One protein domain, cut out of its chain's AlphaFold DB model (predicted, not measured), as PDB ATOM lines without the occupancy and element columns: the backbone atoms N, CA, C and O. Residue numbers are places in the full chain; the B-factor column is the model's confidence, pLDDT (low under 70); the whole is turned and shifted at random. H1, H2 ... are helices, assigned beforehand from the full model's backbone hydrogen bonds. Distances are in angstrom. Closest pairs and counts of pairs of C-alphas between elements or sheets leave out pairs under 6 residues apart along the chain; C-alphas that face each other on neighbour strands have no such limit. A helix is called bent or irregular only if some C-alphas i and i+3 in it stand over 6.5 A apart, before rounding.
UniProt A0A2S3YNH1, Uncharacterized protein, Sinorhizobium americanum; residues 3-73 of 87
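AT A GLANCE: This is residues 3 to 73 of the 87 residues of an uncharacterized protein of Sinorhizobium americanum (UniProt A0A2S3YNH1). An extended chain of helices has a small clump at one end, where H1, H2 and the beginning of H3 gather, and a long arm made by the rest of H3, H4 and H5, which trails away in an arch. H1 crosses H3 in the clump, while H4 and H5 touch no helix. The printed part has 71 residues with five named helices, H1 to H5 in chain order, and no named strand: the class is all helix. It is extended, with a radius of gyration of the C-alphas of 18.4 A, and spans 51 by 28 by 18 A.

HOW THE PARTS SIT: H1, residues 6 to 15, touches H3, residues 34 to 48, about perpendicular at 85 degrees; their closest C-alphas, those of Ile 11 and Arg 37, are 6.8 A apart. H3 touches H1 with residues 37 to 40 alone. H2, residues 23 to 32, is near H1, at 8.5 A, and meets H3 only through their tight link. H4, residues 55 to 60, is apart from H3. H5, residues 66 to 73, is apart from H4. In H2, H3 and H4 every O i to N i+4 pair is within hydrogen-bond range; in H1 4 of 6 are, in H5 3 of 4.

IN THESE COORDINATES: H1 begins at C-alpha 6 (209.724, 256.512, 230.093) and measures 14.4 A; it is irregular, with C-alphas 7 and 10 7.9 A apart. H2 measures 14.5 A. H3, the longest, covers 21.1 A to C-alpha 48 (227.681, 250.851, 226.834). H4 measures 8.8 A, and H5 10.7 A, ending at C-alpha 73 (245.939, 225.057, 220.994).

THE WHOLE: The two C-alphas farthest apart, those of Ala 7 and Ala 71, are 52.8 A apart. Residues 42 to 52, 54 to 60 and 62 to 73 stand free. The printed part has no cut and no long link. Its mean pLDDT is 82.2; residues 19 to 21, 27 to 28 and 66 to 73 are under 70.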
ATOM      1  N   GLU A   3     214.315 254.697 232.461       90.75
ATOM      2  CA  GLU A   3     214.427 255.954 233.226       90.75
ATOM      3  C   GLU A   3     214.697 257.181 232.340       90.75
ATOM      4  O   GLU A   3     214.252 258.280 232.648       90.75
ATOM      5  N   ARG A   4     215.417 256.994 231.226       91.44
ATOM      6  CA  ARG A   4     215.758 258.064 230.275       91.44
ATOM      7  C   ARG A   4     214.668 258.275 229.222       91.44
ATOM      8  O   ARG A   4     214.544 259.370 228.689       91.44
ATOM      9  N   HIS A   5     213.888 257.233 228.939       92.25
ATOM     10  CA  HIS A   5     212.833 257.217 227.926       92.25
ATOM     11  C   HIS A   5     211.560 256.538 228.459       92.25
ATOM     12  O   HIS A   5     211.184 255.463 227.988       92.25
ATOM     13  N   PRO A   6     210.879 257.138 229.451       91.06
ATOM     14  CA  PRO A   6     209.724 256.512 230.093       91.06
ATOM     15  C   PRO A   6     208.544 256.307 229.133       91.06
ATOM     16  O   PRO A   6     207.826 255.317 229.255       91.06
ATOM     17  N   ALA A   7     208.376 257.196 228.148       90.12
ATOM     18  CA  ALA A   7     207.343 257.084 227.117       90.12
ATOM     19  C   ALA A   7     207.564 255.889 226.169       90.12
ATOM     20  O   ALA A   7     206.608 255.358 225.617       90.12
ATOM     21  N   ASP A   8     208.809 255.426 226.023       90.12
ATOM     22  CA  ASP A   8     209.172 254.333 225.118       90.12
ATOM     23  C   ASP A   8     209.183 252.960 225.813       90.12
ATOM     24  O   ASP A   8     209.625 251.976 225.222       90.12
ATOM     25  N   ARG A   9     208.709 252.859 227.065       88.50
ATOM     26  CA  ARG A   9     208.789 251.628 227.872       88.50
ATOM     27  C   ARG A   9     208.285 250.389 227.128       88.50
ATOM     28  O   ARG A   9     208.965 249.372 227.121       88.50
ATOM     29  N   GLN A  10     207.126 250.480 226.478       84.56
ATOM     30  CA  GLN A  10     206.548 249.349 225.742       84.56
ATOM     31  C   GLN A  10     207.448 248.906 224.578       84.56
ATOM     32  O   GLN A  10     207.643 247.715 224.358       84.56
ATOM     33  N   ILE A  11     208.061 249.859 223.872       86.38
ATOM     34  CA  ILE A  11     209.000 249.589 222.777       86.38
ATOM     35  C   ILE A  11     210.278 248.937 223.321       86.38
ATOM     36  O   ILE A  11     210.779 247.977 222.735       86.38
ATOM     37  N   ILE A  12     210.789 249.428 224.453       88.06
ATOM     38  CA  ILE A  12     211.984 248.888 225.114       88.06
ATOM     39  C   ILE A  12     211.731 247.458 225.606       88.06
ATOM     40  O   ILE A  12     212.562 246.580 225.375       88.06
ATOM     41  N   ASP A  13     210.578 247.194 226.217       85.44
ATOM     42  CA  ASP A  13     210.217 245.858 226.696       85.44
ATOM     43  C   ASP A  13     210.162 244.853 225.524       85.44
ATOM     44  O   ASP A  13     210.718 243.754 225.628       85.44
ATOM     45  N   LEU A  14     209.612 245.257 224.368       82.19
ATOM     46  CA  LEU A  14     209.626 244.462 223.129       82.19
ATOM     47  C   LEU A  14     211.046 244.210 222.592       82.19
ATOM     48  O   LEU A  14     211.328 243.122 222.086       82.19
ATOM     49  N   MET A  15     211.949 245.192 222.685       85.31
ATOM     50  CA  MET A  15     213.351 245.035 222.260       85.31
ATOM     51  C   MET A  15     214.109 244.009 223.108       85.31
ATOM     52  O   MET A  15     215.000 243.338 222.594       85.31
ATOM     53  N   LEU A  16     213.743 243.859 224.384       84.00
ATOM     54  CA  LEU A  16     214.354 242.907 225.317       84.00
ATOM     55  C   LEU A  16     213.841 241.466 225.147       84.00
ATOM     56  O   LEU A  16     214.176 240.594 225.944       84.00
ATOM     57  N   GLY A  17     213.046 241.202 224.107       76.25
ATOM     58  CA  GLY A  17     212.549 239.864 223.794       76.25
ATOM     59  C   GLY A  17     211.273 239.480 224.540       76.25
ATOM     60  O   GLY A  17     210.885 238.310 224.491       76.25
ATOM     61  N   HIS A  18     210.580 240.429 225.187       79.12
ATOM     62  CA  HIS A  18     209.224 240.152 225.659       79.12
ATOM     63  C   HIS A  18     208.321 239.869 224.463       79.12
ATOM     64  O   HIS A  18     208.176 240.684 223.552       79.12
ATOM     65  N   THR A  19     207.711 238.687 224.472       69.19
ATOM     66  CA  THR A  19     206.750 238.290 223.448       69.19
ATOM     67  C   THR A  19     205.355 238.720 223.899       69.19
ATOM     68  O   THR A  19     204.922 238.286 224.967       69.19
ATOM     69  N   PRO A  20     204.640 239.552 223.120       68.50
ATOM     70  CA  PRO A  20     203.241 239.854 223.390       68.50
ATOM     71  C   PRO A  20     202.396 238.580 223.341       68.50
ATOM     72  O   PRO A  20     202.650 237.696 222.521       68.50
ATOM     73  N   ASN A  21     201.363 238.505 224.181       69.56
ATOM     74  CA  ASN A  21     200.413 237.391 224.141       69.56
ATOM     75  C   ASN A  21     199.645 237.343 222.804       69.56
ATOM     76  O   ASN A  21     199.312 236.256 222.334       69.56
ATOM     77  N   ASP A  22     199.430 238.500 222.164       77.50
ATOM     78  CA  ASP A  22     198.854 238.606 220.822       77.50
ATOM     79  C   ASP A  22     199.949 238.703 219.741       77.50
ATOM     80  O   ASP A  22     200.690 239.684 219.619       77.50
ATOM     81  N   LYS A  23     200.050 237.655 218.917       70.12
ATOM     82  CA  LYS A  23     201.059 237.545 217.855       70.12
ATOM     83  C   LYS A  23     200.767 238.427 216.637       70.12
ATOM     84  O   LYS A  23     201.712 238.755 215.917       70.12
ATOM     85  N   VAL A  24     199.504 238.778 216.386       71.25
ATOM     86  CA  VAL A  24     199.100 239.614 215.244       71.25
ATOM     87  C   VAL A  24     199.435 241.068 215.548       71.25
ATOM     88  O   VAL A  24     200.148 241.708 214.772       71.25
ATOM     89  N   GLU A  25     199.029 241.546 216.722       70.00
ATOM     90  CA  GLU A  25     199.378 242.878 217.224       70.00
ATOM     91  C   GLU A  25     200.904 243.045 217.324       70.00
ATOM     92  O   GLU A  25     201.479 244.020 216.838       70.00
ATOM     93  N   GLY A  26     201.606 242.022 217.826       70.31
ATOM     94  CA  GLY A  26     203.067 242.023 217.889       70.31
ATOM     95  C   GLY A  26     203.768 242.115 216.523       70.31
ATOM     96  O   GLY A  26     204.886 242.627 216.446       70.31
ATOM     97  N   ALA A  27     203.157 241.634 215.436       68.62
ATOM     98  CA  ALA A  27     203.721 241.755 214.090       68.62
ATOM     99  C   ALA A  27     203.567 243.177 213.525       68.62
ATOM    100  O   ALA A  27     204.542 243.715 212.995       68.62
ATOM    101  N   TYR A  28     202.396 243.796 213.697       64.75
ATOM    102  CA  TYR A  28     202.150 245.183 213.288       64.75
ATOM    103  C   TYR A  28     203.015 246.168 214.088       64.75
ATOM    104  O   TYR A  28     203.771 246.941 213.494       64.75
ATOM    105  N   ASN A  29     203.059 246.024 215.416       70.94
ATOM    106  CA  ASN A  29     203.884 246.860 216.297       70.94
ATOM    107  C   ASN A  29     205.390 246.715 215.991       70.94
ATOM    108  O   ASN A  29     206.177 247.648 216.175       70.94
ATOM    109  N   ARG A  30     205.830 245.553 215.476       70.88
ATOM    110  CA  ARG A  30     207.228 245.352 215.057       70.88
ATOM    111  C   ARG A  30     207.621 246.190 213.845       70.88
ATOM    112  O   ARG A  30     208.787 246.589 213.792       70.88
ATOM    113  N   ALA A  31     206.716 246.380 212.890       74.38
ATOM    114  CA  ALA A  31     206.971 247.170 211.691       74.38
ATOM    115  C   ALA A  31     206.861 248.670 211.995       74.38
ATOM    116  O   ALA A  31     207.749 249.433 211.622       74.38
ATOM    117  N   GLU A  32     205.832 249.068 212.746       82.06
ATOM    118  CA  GLU A  32     205.555 250.468 213.081       82.06
ATOM    119  C   GLU A  32     206.657 251.101 213.942       82.06
ATOM    120  O   GLU A  32     207.111 252.212 213.674       82.06
ATOM    121  N   HIS A  33     207.167 250.379 214.942       84.12
ATOM    122  CA  HIS A  33     208.164 250.933 215.863       84.12
ATOM    123  C   HIS A  33     209.614 250.756 215.398       84.12
ATOM    124  O   HIS A  33     210.539 251.103 216.136       84.12
ATOM    125  N   LEU A  34     209.857 250.224 214.195       86.62
ATOM    126  CA  LEU A  34     211.212 249.965 213.701       86.62
ATOM    127  C   LEU A  34     212.130 251.209 213.735       86.62
ATOM    128  O   LEU A  34     213.257 251.063 214.221       86.62
ATOM    129  N   PRO A  35     211.692 252.415 213.308       91.25
ATOM    130  CA  PRO A  35     212.530 253.616 213.366       91.25
ATOM    131  C   PRO A  35     212.924 253.973 214.803       91.25
ATOM    132  O   PRO A  35     214.107 254.118 215.107       91.25
ATOM    133  N   ARG A  36     211.947 253.997 215.718       92.50
ATOM    134  CA  ARG A  36     212.185 254.359 217.118       92.50
ATOM    135  C   ARG A  36     213.064 253.339 217.843       92.50
ATOM    136  O   ARG A  36     213.952 253.719 218.603       92.50
ATOM    137  N   ARG A  37     212.891 252.043 217.561       91.62
ATOM    138  CA  ARG A  37     213.772 250.987 218.092       91.62
ATOM    139  C   ARG A  37     215.221 251.175 217.662       91.62
ATOM    140  O   ARG A  37     216.117 250.926 218.462       91.62
ATOM    141  N   LYS A  38     215.458 251.593 216.414       93.12
ATOM    142  CA  LYS A  38     216.813 251.845 215.908       93.12
ATOM    143  C   LYS A  38     217.482 252.982 216.681       93.12
ATOM    144  O   LYS A  38     218.625 252.833 217.096       93.12
ATOM    145  N   GLU A  39     216.761 254.074 216.918       95.25
ATOM    146  CA  GLU A  39     217.257 255.208 217.711       95.25
ATOM    147  C   GLU A  39     217.590 254.796 219.148       95.25
ATOM    148  O   GLU A  39     218.688 255.063 219.632       95.25
ATOM    149  N   LEU A  40     216.676 254.090 219.819       95.06
ATOM    150  CA  LEU A  40     216.888 253.610 221.187       95.06
ATOM    151  C   LEU A  40     218.065 252.628 221.278       95.06
ATOM    152  O   LEU A  40     218.834 252.688 222.236       95.06
ATOM    153  N   ALA A  41     218.226 251.752 220.281       93.88
ATOM    154  CA  ALA A  41     219.354 250.828 220.206       93.88
ATOM    155  C   ALA A  41     220.687 251.574 220.059       93.88
ATOM    156  O   ALA A  41     221.646 251.218 220.738       93.88
ATOM    157  N   GLN A  42     220.737 252.624 219.232       94.31
ATOM    158  CA  GLN A  42     221.939 253.442 219.079       94.31
ATOM    159  C   GLN A  42     222.280 254.190 220.371       94.31
ATOM    160  O   GLN A  42     223.402 254.081 220.850       94.31
ATOM    161  N   LEU A  43     221.303 254.855 220.998       95.38
ATOM    162  CA  LEU A  43     221.508 255.549 222.276       95.38
ATOM    163  C   LEU A  43     222.023 254.609 223.372       95.38
ATOM    164  O   LEU A  43     222.792 255.011 224.249       95.38
ATOM    165  N   TRP A  44     221.582 253.352 223.350       94.50
ATOM    166  CA  TRP A  44     222.073 252.347 224.280       94.50
ATOM    167  C   TRP A  44     223.483 251.867 223.926       94.50
ATOM    168  O   TRP A  44     224.309 251.740 224.831       94.50
ATOM    169  N   ALA A  45     223.781 251.667 222.639       94.19
ATOM    170  CA  ALA A  45     225.122 251.350 222.159       94.19
ATOM    171  C   ALA A  45     226.126 252.439 222.563       94.19
ATOM    172  O   ALA A  45     227.151 252.115 223.153       94.19
ATOM    173  N   ASP A  46     225.790 253.714 222.367       93.62
ATOM    174  CA  ASP A  46     226.638 254.853 222.741       93.62
ATOM    175  C   ASP A  46     226.920 254.897 224.252       93.62
ATOM    176  O   ASP A  46     227.990 255.322 224.687       93.62
ATOM    177  N   LEU A  47     225.969 254.434 225.075       93.56
ATOM    178  CA  LEU A  47     226.137 254.368 226.525       93.56
ATOM    179  C   LEU A  47     227.095 253.248 226.952       93.56
ATOM    180  O   LEU A  47     227.918 253.463 227.839       93.56
ATOM    181  N   ILE A  48     226.949 252.048 226.381       94.31
ATOM    182  CA  ILE A  48     227.681 250.851 226.834       94.31
ATOM    183  C   ILE A  48     229.018 250.658 226.117       94.31
ATOM    184  O   ILE A  48     229.914 250.028 226.669       94.31
ATOM    185  N   LEU A  49     229.150 251.188 224.902       95.12
ATOM    186  CA  LEU A  49     230.364 251.137 224.087       95.12
ATOM    187  C   LEU A  49     231.154 252.444 224.155       95.12
ATOM    188  O   LEU A  49     231.999 252.702 223.300       95.12
ATOM    189  N   LYS A  50     230.896 253.282 225.162       94.19
ATOM    190  CA  LYS A  50     231.697 254.478 225.388       94.19
ATOM    191  C   LYS A  50     233.181 254.095 225.471       94.19
ATOM    192  O   LYS A  50     233.537 253.166 226.191       94.19
ATOM    193  N   ASP A  51     234.013 254.820 224.727       94.75
ATOM    194  CA  ASP A  51     235.468 254.627 224.626       94.75
ATOM    195  C   ASP A  51     235.902 253.278 224.006       94.75
ATOM    196  O   ASP A  51     237.091 252.956 223.981       94.75
ATOM    197  N   MET A  52     234.960 252.496 223.467       94.56
ATOM    198  CA  MET A  52     235.258 251.278 222.712       94.56
ATOM    199  C   MET A  52     235.542 251.605 221.239       94.56
ATOM    200  O   MET A  52     235.023 252.597 220.719       94.56
ATOM    201  N   PRO A  53     236.315 250.756 220.534       91.44
ATOM    202  CA  PRO A  53     236.499 250.890 219.096       91.44
ATOM    203  C   PRO A  53     235.164 250.835 218.352       91.44
ATOM    204  O   PRO A  53     234.249 250.092 218.723       91.44
ATOM    205  N   THR A  54     235.072 251.596 217.269       90.62
ATOM    206  CA  THR A  54     233.926 251.587 216.365       90.62
ATOM    207  C   THR A  54     233.752 250.221 215.700       90.62
ATOM    208  O   THR A  54     234.687 249.426 215.581       90.62
ATOM    209  N   ALA A  55     232.543 249.947 215.201       88.38
ATOM    210  CA  ALA A  55     232.280 248.721 214.449       88.38
ATOM    211  C   ALA A  55     233.219 248.565 213.236       88.38
ATOM    212  O   ALA A  55     233.641 247.451 212.935       88.38
ATOM    213  N   ASP A  56     233.573 249.668 212.572       91.62
ATOM    214  CA  ASP A  56     234.486 249.666 211.428       91.62
ATOM    215  C   ASP A  56     235.919 249.283 211.831       91.62
ATOM    216  O   ASP A  56     236.522 248.398 211.223       91.62
ATOM    217  N   GLU A  57     236.430 249.858 212.922       92.06
ATOM    218  CA  GLU A  57     237.750 249.519 213.470       92.06
ATOM    219  C   GLU A  57     237.823 248.054 213.918       92.06
ATOM    220  O   GLU A  57     238.849 247.398 213.736       92.06
ATOM    221  N   LEU A  58     236.730 247.504 214.459       89.31
ATOM    222  CA  LEU A  58     236.650 246.087 214.825       89.31
ATOM    223  C   LEU A  58     236.647 245.165 213.597       89.31
ATOM    224  O   LEU A  58     237.247 244.089 213.642       89.31
ATOM    225  N   LEU A  59     235.983 245.563 212.507       89.62
ATOM    226  CA  LEU A  59     235.912 244.776 211.271       89.62
ATOM    227  C   LEU A  59     237.250 244.741 210.524       89.62
ATOM    228  O   LEU A  59     237.608 243.699 209.962       89.62
ATOM    229  N   HIS A  60     237.986 245.851 210.537       91.12
ATOM    230  CA  HIS A  60     239.271 245.997 209.846       91.12
ATOM    231  C   HIS A  60     240.488 245.746 210.746       91.12
ATOM    232  O   HIS A  60     241.621 245.713 210.262       91.12
ATOM    233  N   GLY A  61     240.271 245.545 212.046       86.69
ATOM    234  CA  GLY A  61     241.317 245.239 213.010       86.69
ATOM    235  C   GLY A  61     241.944 243.847 212.827       86.69
ATOM    236  O   GLY A  61     241.490 243.029 212.020       86.69
ATOM    237  N   PRO A  62     243.006 243.533 213.593       85.56
ATOM    238  CA  PRO A  62     243.682 242.239 213.526       85.56
ATOM    239  C   PRO A  62     242.718 241.075 213.799       85.56
ATOM    240  O   PRO A  62     242.171 240.946 214.895       85.56
ATOM    241  N   ARG A  63     242.530 240.187 212.816       82.31
ATOM    242  CA  ARG A  63     241.705 238.978 212.963       82.31
ATOM    243  C   ARG A  63     242.585 237.778 213.285       82.31
ATOM    244  O   ARG A  63     243.572 237.527 212.600       82.31
ATOM    245  N   LYS A  64     242.211 236.993 214.299       76.44
ATOM    246  CA  LYS A  64     242.795 235.657 214.484       76.44
ATOM    247  C   LYS A  64     242.229 234.731 213.412       76.44
ATOM    248  O   LYS A  64     241.018 234.515 213.368       76.44
ATOM    249  N   ASN A  65     243.088 234.156 212.578       75.56
ATOM    250  CA  ASN A  65     242.675 233.091 211.674       75.56
ATOM    251  C   ASN A  65     242.314 231.861 212.513       75.56
ATOM    252  O   ASN A  65     243.193 231.259 213.120       75.56
ATOM    253  N   LEU A  66     241.040 231.460 212.550       63.72
ATOM    254  CA  LEU A  66     240.586 230.317 213.362       63.72
ATOM    255  C   LEU A  66     241.339 229.010 213.037       63.72
ATOM    256  O   LEU A  66     241.567 228.207 213.936       63.72
ATOM    257  N   LYS A  67     241.823 228.850 211.795       61.72
ATOM    258  CA  LYS A  67     242.683 227.727 211.378       61.72
ATOM    259  C   LYS A  67     244.072 227.727 212.041       61.72
ATOM    260  O   LYS A  67     244.644 226.666 212.246       61.72
ATOM    261  N   GLU A  68     244.614 228.893 212.388       57.50
ATOM    262  CA  GLU A  68     245.879 229.009 213.133       57.50
ATOM    263  C   GLU A  68     245.665 228.849 214.645       57.50
ATOM    264  O   GLU A  68     246.568 228.412 215.354       57.50
ATOM    265  N   VAL A  69     244.463 229.158 215.152       57.06
ATOM    266  CA  VAL A  69     244.137 228.993 216.578       57.06
ATOM    267  C   VAL A  69     244.115 227.512 216.969       57.06
ATOM    268  O   VAL A  69     244.658 227.186 218.020       57.06
ATOM    269  N   GLU A  70     243.595 226.619 216.116       52.66
ATOM    270  CA  GLU A  70     243.653 225.162 216.345       52.66
ATOM    271  C   GLU A  70     245.097 224.646 216.447       52.66
ATOM    272  O   GLU A  70     245.422 223.904 217.378       52.66
ATOM    273  N   ALA A  71     245.984 225.102 215.555       55.59
ATOM    274  CA  ALA A  71     247.399 224.731 215.564       55.59
ATOM    275  C   ALA A  71     248.132 225.207 216.835       55.59
ATOM    276  O   ALA A  71     248.967 224.487 217.373       55.59
ATOM    277  N   VAL A  72     247.782 226.385 217.367       58.66
ATOM    278  CA  VAL A  72     248.361 226.920 218.616       58.66
ATOM    279  C   VAL A  72     247.803 226.230 219.869       58.66
ATOM    280  O   VAL A  72     248.494 226.148 220.883       58.66
ATOM    281  N   THR A  73     246.567 225.723 219.835       56.22
ATOM    282  CA  THR A  73     245.939 225.057 220.994       56.22
ATOM    283  C   THR A  73     246.342 223.596 221.194       56.22
ATOM    284  O   THR A  73     246.149 223.078 222.295       56.22
TER     285      THR A  73